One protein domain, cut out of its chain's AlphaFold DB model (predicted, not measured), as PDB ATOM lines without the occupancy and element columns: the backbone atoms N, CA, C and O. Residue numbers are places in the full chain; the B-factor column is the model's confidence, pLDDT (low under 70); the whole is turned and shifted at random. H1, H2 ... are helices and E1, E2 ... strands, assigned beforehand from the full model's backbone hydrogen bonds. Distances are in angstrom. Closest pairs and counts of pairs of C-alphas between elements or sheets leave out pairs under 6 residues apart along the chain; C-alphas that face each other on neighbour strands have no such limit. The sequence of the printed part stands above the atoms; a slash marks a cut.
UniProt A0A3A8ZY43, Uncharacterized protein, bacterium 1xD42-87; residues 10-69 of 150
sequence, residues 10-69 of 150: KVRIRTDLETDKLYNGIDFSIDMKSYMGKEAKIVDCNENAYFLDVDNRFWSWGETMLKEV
ATOM      1  N   LYS A  10     177.803 237.900 206.441       93.81
ATOM      2  CA  LYS A  10     177.958 237.805 207.894       93.81
ATOM      3  C   LYS A  10     179.419 237.512 208.231       93.81
ATOM      4  O   LYS A  10     180.004 236.556 207.729       93.81
ATOM      5  N   VAL A  11     180.004 238.340 209.083       94.38
ATOM      6  CA  VAL A  11     181.408 238.271 209.497       94.38
ATOM      7  C   VAL A  11     181.507 238.358 211.014       94.38
ATOM      8  O   VAL A  11     180.584 238.815 211.686       94.38
ATOM      9  N   ARG A  12     182.628 237.915 211.577       95.00
ATOM     10  CA  ARG A  12     182.949 238.072 212.997       95.00
ATOM     11  C   ARG A  12     184.180 238.950 213.135       95.00
ATOM     12  O   ARG A  12     185.172 238.759 212.432       95.00
ATOM     13  N   ILE A  13     184.125 239.897 214.060       95.50
ATOM     14  CA  ILE A  13     185.273 240.743 214.386       95.50
ATOM     15  C   ILE A  13     186.274 239.899 215.176       95.50
ATOM     16  O   ILE A  13     185.910 239.206 216.132       95.50
ATOM     17  N   ARG A  14     187.543 239.929 214.771       94.81
ATOM     18  CA  ARG A  14     188.623 239.191 215.436       94.81
ATOM     19  C   ARG A  14     188.785 239.591 216.907       94.81
ATOM     20  O   ARG A  14     188.499 240.716 217.306       94.81
ATOM     21  N   THR A  15     189.255 238.649 217.721       92.88
ATOM     22  CA  THR A  15     189.456 238.817 219.173       92.88
ATOM     23  C   THR A  15     190.913 239.076 219.561       92.88
ATOM     24  O   THR A  15     191.207 239.286 220.730       92.88
ATOM     25  N   ASP A  16     191.821 239.085 218.591       92.62
ATOM     26  CA  ASP A  16     193.267 239.254 218.750       92.62
ATOM     27  C   ASP A  16     193.774 240.573 218.126       92.62
ATOM     28  O   ASP A  16     194.920 240.676 217.694       92.62
ATOM     29  N   LEU A  17     192.901 241.583 218.042       92.06
ATOM     30  CA  LEU A  17     193.228 242.906 217.504       92.06
ATOM     31  C   LEU A  17     193.983 243.768 218.528       92.06
ATOM     32  O   LEU A  17     193.621 243.829 219.705       92.06
ATOM     33  N   GLU A  18     195.013 244.473 218.060       91.38
ATOM     34  CA  GLU A  18     195.875 245.344 218.866       91.38
ATOM     35  C   GLU A  18     195.777 246.797 218.391       91.38
ATOM     36  O   GLU A  18     195.713 247.056 217.192       91.38
ATOM     37  N   THR A  19     195.790 247.754 219.323       87.38
ATOM     38  CA  THR A  19     195.511 249.169 219.015       87.38
ATOM     39  C   THR A  19     196.621 249.897 218.261       87.38
ATOM     40  O   THR A  19     196.358 250.893 217.601       87.38
ATOM     41  N   ASP A  20     197.849 249.382 218.312       83.00
ATOM     42  CA  ASP A  20     199.018 250.006 217.678       83.00
ATOM     43  C   ASP A  20     199.342 249.387 216.305       83.00
ATOM     44  O   ASP A  20     200.387 249.662 215.710       83.00
ATOM     45  N   LYS A  21     198.457 248.519 215.796       87.88
ATOM     46  CA  LYS A  21     198.606 247.848 214.504       87.88
ATOM     47  C   LYS A  21     197.625 248.411 213.484       87.88
ATOM     48  O   LYS A  21     196.453 248.636 213.771       87.88
ATOM     49  N   LEU A  22     198.120 248.579 212.260       87.31
ATOM     50  CA  LEU A  22     197.292 248.883 211.101       87.31
ATOM     51  C   LEU A  22     196.855 247.583 210.434       87.31
ATOM     52  O   LEU A  22     197.682 246.736 210.091       87.31
ATOM     53  N   TYR A  23     195.560 247.459 210.188       88.44
ATOM     54  CA  TYR A  23     194.968 246.321 209.503       88.44
ATOM     55  C   TYR A  23     194.396 246.815 208.183       88.44
ATOM     56  O   TYR A  23     193.407 247.542 208.155       88.44
ATOM     57  N   ASN A  24     195.054 246.463 207.079       87.12
ATOM     58  CA  ASN A  24     194.694 246.956 205.747       87.12
ATOM     59  C   ASN A  24     194.714 248.499 205.634       87.12
ATOM     60  O   ASN A  24     193.910 249.096 204.926       87.12
ATOM     61  N   GLY A  25     195.627 249.146 206.370       85.12
ATOM     62  CA  GLY A  25     195.752 250.607 206.421       85.12
ATOM     63  C   GLY A  25     194.776 251.312 207.369       85.12
ATOM     64  O   GLY A  25     194.788 252.536 207.415       85.12
ATOM     65  N   ILE A  26     193.969 250.562 208.127       89.44
ATOM     66  CA  ILE A  26     192.994 251.097 209.086       89.44
ATOM     67  C   ILE A  26     193.496 250.866 210.509       89.44
ATOM     68  O   ILE A  26     193.980 249.778 210.837       89.44
ATOM     69  N   ASP A  27     193.393 251.896 211.341       90.75
ATOM     70  CA  ASP A  27     193.738 251.856 212.752       90.75
ATOM     71  C   ASP A  27     192.634 251.199 213.583       90.75
ATOM     72  O   ASP A  27     191.441 251.349 213.326       90.75
ATOM     73  N   PHE A  28     193.042 250.437 214.595       92.31
ATOM     74  CA  PHE A  28     192.120 249.820 215.538       92.31
ATOM     75  C   PHE A  28     192.094 250.628 216.841       92.31
ATOM     76  O   PHE A  28     193.018 250.560 217.647       92.31
ATOM     77  N   SER A  29     191.037 251.406 217.069       90.56
ATOM     78  CA  SER A  29     190.916 252.245 218.270       90.56
ATOM     79  C   SER A  29     190.537 251.440 219.523       90.56
ATOM     80  O   SER A  29     189.919 250.376 219.458       90.56
ATOM     81  N   ILE A  30     190.855 251.975 220.706       91.75
ATOM     82  CA  ILE A  30     190.493 251.365 221.991       91.75
ATOM     83  C   ILE A  30     188.975 251.199 222.159       91.75
ATOM     84  O   ILE A  30     188.533 250.190 222.709       91.75
ATOM     85  N   ASP A  31     188.181 252.124 221.621       91.94
ATOM     86  CA  ASP A  31     186.716 252.086 221.702       91.94
ATOM     87  C   ASP A  31     186.119 250.955 220.846       91.94
ATOM     88  O   ASP A  31     185.044 250.418 221.146       91.94
ATOM     89  N   MET A  32     186.859 250.515 219.821       92.81
ATOM     90  CA  MET A  32     186.471 249.403 218.953       92.81
ATOM     91  C   MET A  32     186.571 248.047 219.662       92.81
ATOM     92  O   MET A  32     185.911 247.091 219.250       92.81
ATOM     93  N   LYS A  33     187.320 247.948 220.773       92.50
ATOM     94  CA  LYS A  33     187.465 246.699 221.547       92.50
ATOM     95  C   LYS A  33     186.134 246.127 222.016       92.50
ATOM     96  O   LYS A  33     185.981 244.912 222.098       92.50
ATOM     97  N   SER A  34     185.153 246.989 222.275       94.00
ATOM     98  CA  SER A  34     183.806 246.585 222.692       94.00
ATOM     99  C   SER A  34     183.051 245.752 221.644       94.00
ATOM    100  O   SER A  34     182.043 245.120 221.976       94.00
ATOM    101  N   TYR A  35     183.521 245.730 220.392       94.62
ATOM    102  CA  TYR A  35     182.932 244.963 219.292       94.62
ATOM    103  C   TYR A  35     183.693 243.674 218.962       94.62
ATOM    104  O   TYR A  35     183.210 242.869 218.169       94.62
ATOM    105  N   MET A  36     184.850 243.432 219.583       93.56
ATOM    106  CA  MET A  36     185.640 242.224 219.337       93.56
ATOM    107  C   MET A  36     184.845 240.954 219.650       93.56
ATOM    108  O   MET A  36     184.119 240.878 220.641       93.56
ATOM    109  N   GLY A  37     184.968 239.950 218.781       91.94
ATOM    110  CA  GLY A  37     184.252 238.680 218.891       91.94
ATOM    111  C   GLY A  37     182.779 238.733 218.487       91.94
ATOM    112  O   GLY A  37     182.179 237.673 218.310       91.94
ATOM    113  N   LYS A  38     182.193 239.922 218.291       94.19
ATOM    114  CA  LYS A  38     180.807 240.042 217.836       94.19
ATOM    115  C   LYS A  38     180.684 239.652 216.371       94.19
ATOM    116  O   LYS A  38     181.565 239.922 215.551       94.19
ATOM    117  N   GLU A  39     179.565 239.017 216.060       94.75
ATOM    118  CA  GLU A  39     179.117 238.836 214.687       94.75
ATOM    119  C   GLU A  39     178.439 240.113 214.203       94.75
ATOM    120  O   GLU A  39     177.726 240.773 214.959       94.75
ATOM    121  N   ALA A  40     178.670 240.447 212.943       94.69
ATOM    122  CA  ALA A  40     178.143 241.629 212.294       94.69
ATOM    123  C   ALA A  40     177.861 241.332 210.821       94.69
ATOM    124  O   ALA A  40     178.389 240.381 210.238       94.69
ATOM    125  N   LYS A  41     177.033 242.165 210.207       96.12
ATOM    126  CA  LYS A  41     176.747 242.127 208.779       96.12
ATOM    127  C   LYS A  41     177.442 243.289 208.089       96.12
ATOM    128  O   LYS A  41     177.363 244.429 208.546       96.12
ATOM    129  N   ILE A  42     178.079 243.006 206.957       95.50
ATOM    130  CA  ILE A  42     178.624 244.054 206.094       95.50
ATOM    131  C   ILE A  42     177.455 244.787 205.450       95.50
ATOM    132  O   ILE A  42     176.646 244.184 204.744       95.50
ATOM    133  N   VAL A  43     177.357 246.087 205.701       95.94
ATOM    134  CA  VAL A  43     176.280 246.931 205.165       95.94
ATOM    135  C   VAL A  43     176.756 247.870 204.071       95.94
ATOM    136  O   VAL A  43     175.933 248.334 203.286       95.94
ATOM    137  N   ASP A  44     178.055 248.153 204.025       93.75
ATOM    138  CA  ASP A  44     178.674 249.009 203.019       93.75
ATOM    139  C   ASP A  44     180.187 248.739 202.950       93.75
ATOM    140  O   ASP A  44     180.765 248.170 203.882       93.75
ATOM    141  N   CYS A  45     180.839 249.157 201.869       92.19
ATOM    142  CA  CYS A  45     182.290 249.055 201.714       92.19
ATOM    143  C   CYS A  45     182.847 250.191 200.850       92.19
ATOM    144  O   CYS A  45     182.197 250.663 199.919       92.19
ATOM    145  N   ASN A  46     184.083 250.599 201.128       89.12
ATOM    146  CA  ASN A  46     184.870 251.470 200.257       89.12
ATOM    147  C   ASN A  46     186.117 250.725 199.747       89.12
ATOM    148  O   ASN A  46     186.223 249.511 199.889       89.12
ATOM    149  N   GLU A  47     187.066 251.436 199.133       83.88
ATOM    150  CA  GLU A  47     188.248 250.813 198.522       83.88
ATOM    151  C   GLU A  47     189.139 250.023 199.490       83.88
ATOM    152  O   GLU A  47     189.870 249.157 199.019       83.88
ATOM    153  N   ASN A  48     189.100 250.294 200.802       86.31
ATOM    154  CA  ASN A  48     189.985 249.651 201.785       86.31
ATOM    155  C   ASN A  48     189.287 249.198 203.084       86.31
ATOM    156  O   ASN A  48     189.928 248.534 203.904       86.31
ATOM    157  N   ALA A  49     188.011 249.543 203.283       92.38
ATOM    158  CA  ALA A  49     187.271 249.354 204.527       92.38
ATOM    159  C   ALA A  49     185.859 248.799 204.311       92.38
ATOM    160  O   ALA A  49     185.181 249.129 203.337       92.38
ATOM    161  N   TYR A  50     185.383 248.060 205.307       94.81
ATOM    162  CA  TYR A  50     183.998 247.635 205.464       94.81
ATOM    163  C   TYR A  50     183.311 248.436 206.568       94.81
ATOM    164  O   TYR A  50     183.926 248.787 207.575       94.81
ATOM    165  N   PHE A  51     182.015 248.667 206.396       95.38
ATOM    166  CA  PHE A  51     181.140 249.244 207.407       95.38
ATOM    167  C   PHE A  51     180.149 248.186 207.871       95.38
ATOM    168  O   PHE A  51     179.578 247.449 207.058       95.38
ATOM    169  N   LEU A  52     179.953 248.112 209.184       96.50
ATOM    170  CA  LEU A  52     179.182 247.059 209.829       96.50
ATOM    171  C   LEU A  52     177.867 247.605 210.395       96.50
ATOM    172  O   LEU A  52     177.714 248.798 210.648       96.50
ATOM    173  N   ASP A  53     176.885 246.731 210.575       96.25
ATOM    174  CA  ASP A  53     175.620 247.076 211.233       96.25
ATOM    175  C   ASP A  53     175.767 247.257 212.750       96.25
ATOM    176  O   ASP A  53     175.111 248.120 213.332       96.25
ATOM    177  N   VAL A  54     176.648 246.477 213.383       95.19
ATOM    178  CA  VAL A  54     176.805 246.390 214.844       95.19
ATOM    179  C   VAL A  54     177.161 247.722 215.511       95.19
ATOM    180  O   VAL A  54     176.828 247.939 216.675       95.19
ATOM    181  N   ASP A  55     177.816 248.618 214.778       93.94
ATOM    182  CA  ASP A  55     178.218 249.951 215.226       93.94
ATOM    183  C   ASP A  55     177.489 251.073 214.467       93.94
ATOM    184  O   ASP A  55     177.867 252.236 214.571       93.94
ATOM    185  N   ASN A  56     176.435 250.741 213.713       93.62
ATOM    186  CA  ASN A  56     175.722 251.661 212.827       93.62
ATOM    187  C   ASN A  56     176.636 252.374 211.814       93.62
ATOM    188  O   ASN A  56     176.451 253.563 211.548       93.62
ATOM    189  N   ARG A  57     177.592 251.649 211.216       94.12
ATOM    190  CA  ARG A  57     178.565 252.158 210.230       94.12
ATOM    191  C   ARG A  57     179.528 253.198 210.794       94.12
ATOM    192  O   ARG A  57     180.105 253.970 210.031       94.12
ATOM    193  N   PHE A  58     179.663 253.262 212.114       94.38
ATOM    194  CA  PHE A  58     180.459 254.299 212.756       94.38
ATOM    195  C   PHE A  58     181.958 254.081 212.535       94.38
ATOM    196  O   PHE A  58     182.680 255.043 212.277       94.38
ATOM    197  N   TRP A  59     182.424 252.829 212.592       94.94
ATOM    198  CA  TRP A  59     183.830 252.502 212.386       94.94
ATOM    199  C   TRP A  59     184.095 251.916 211.002       94.94
ATOM    200  O   TRP A  59     183.253 251.260 210.387       94.94
ATOM    201  N   SER A  60     185.316 252.156 210.527       93.88
ATOM    202  CA  SER A  60     185.877 251.493 209.355       93.88
ATOM    203  C   SER A  60     186.579 250.216 209.805       93.88
ATOM    204  O   SER A  60     187.396 250.256 210.720       93.88
ATOM    205  N   TRP A  61     186.283 249.091 209.162       94.56
ATOM    206  CA  TRP A  61     186.863 247.792 209.499       94.56
ATOM    207  C   TRP A  61     187.691 247.257 208.336       94.56
ATOM    208  O   TRP A  61     187.190 247.114 207.222       94.56
ATOM    209  N   GLY A  62     188.963 246.952 208.581       92.44
ATOM    210  CA  GLY A  62     189.830 246.356 207.562       92.44
ATOM    211  C   GLY A  62     189.481 244.898 207.296       92.44
ATOM    212  O   GLY A  62     189.051 244.184 208.199       92.44
ATOM    213  N   GLU A  63     189.735 244.423 206.074       91.94
ATOM    214  CA  GLU A  63     189.522 243.015 205.705       91.94
ATOM    215  C   GLU A  63     190.180 242.053 206.700       91.94
ATOM    216  O   GLU A  63     189.565 241.091 207.152       91.94
ATOM    217  N   THR A  64     191.412 242.359 207.105       92.12
ATOM    218  CA  THR A  64     192.199 241.531 208.022       92.12
ATOM    219  C   THR A  64     191.751 241.633 209.483       92.12
ATOM    220  O   THR A  64     192.241 240.861 210.310       92.12
ATOM    221  N   MET A  65     190.815 242.531 209.816       93.38
ATOM    222  CA  MET A  65     190.160 242.591 211.129       93.38
ATOM    223  C   MET A  65     188.954 241.643 211.231       93.38
ATOM    224  O   MET A  65     188.451 241.392 212.329       93.38
ATOM    225  N   LEU A  66     188.488 241.122 210.096       93.88
ATOM    226  CA  LEU A  66     187.260 240.348 209.977       93.88
ATOM    227  C   LEU A  66     187.576 238.899 209.611       93.88
ATOM    228  O   LEU A  66     188.487 238.612 208.834       93.88
ATOM    229  N   LYS A  67     186.785 237.976 210.149       92.38
ATOM    230  CA  LYS A  67     186.785 236.570 209.742       92.38
ATOM    231  C   LYS A  67     185.392 236.146 209.303       92.38
ATOM    232  O   LYS A  67     184.396 236.708 209.757       92.38
ATOM    233  N   GLU A  68     185.335 235.159 208.422       88.50
ATOM    234  CA  GLU A  68     184.072 234.567 207.990       88.50
ATOM    235  C   GLU A  68     183.373 233.908 209.178       88.50
ATOM    236  O   GLU A  68     184.014 233.339 210.067       88.50
ATOM    237  N   VAL A  69     182.049 234.038 209.212       84.06
ATOM    238  CA  VAL A  69     181.207 233.222 210.082       84.06
ATOM    239  C   VAL A  69     180.813 232.021 209.248       84.06
ATOM    240  O   VAL A  69     180.126 232.180 208.239       84.06
TER     241      VAL A  69
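What this domain is: This is residues 10 to 69 of the 150 residues of an uncharacterized protein of bacterium 1xD42-87 (UniProt A0A3A8ZY43). With little regular structure, this is a small sheet curled like part of a barrel, with short helix H1 near the end of E1 and long loops, residues 14 to 29 and 53 to 65, filling out the body. The 60 printed residues, 23 in named elements, run E1, H1, E2, E3, E4; the class is mixed, the sheet E3-E2-E1-E4 antiparallel. It is compact, radius of gyration of the C-alphas 10.1 A, spanning 26 by 24 by 20 A.

Where its parts are: E2, residues 39 to 45, is 16.8 A long. E1 is residues 10 to 13, from C-alpha 10 at (177.958, 237.805, 207.894); H1 is residues 30 to 35; E3 is residues 50 to 52; E4 is residues 66 to 68, ending with C-alpha 68 at (184.072, 234.567, 207.990).

How they stand to each other: N 40 and O 11 of E2 and E1 are 2.8 A apart, N 51 and O 44 of hairpin E2-E3 2.9 A, N 12 and O 67 of E1 and E4 2.8 A. H1, only just not on the sheet with 4 pairs of C-alphas within 10 A, has 0 of 2 O i to N i+4 and 2 of 3 O i to N i+3 pairs within hydrogen-bond range.

The domain as a whole: The printed part has no cut; links E1 to H1 and E3 to E4 are long. No printed residue is under pLDDT 70.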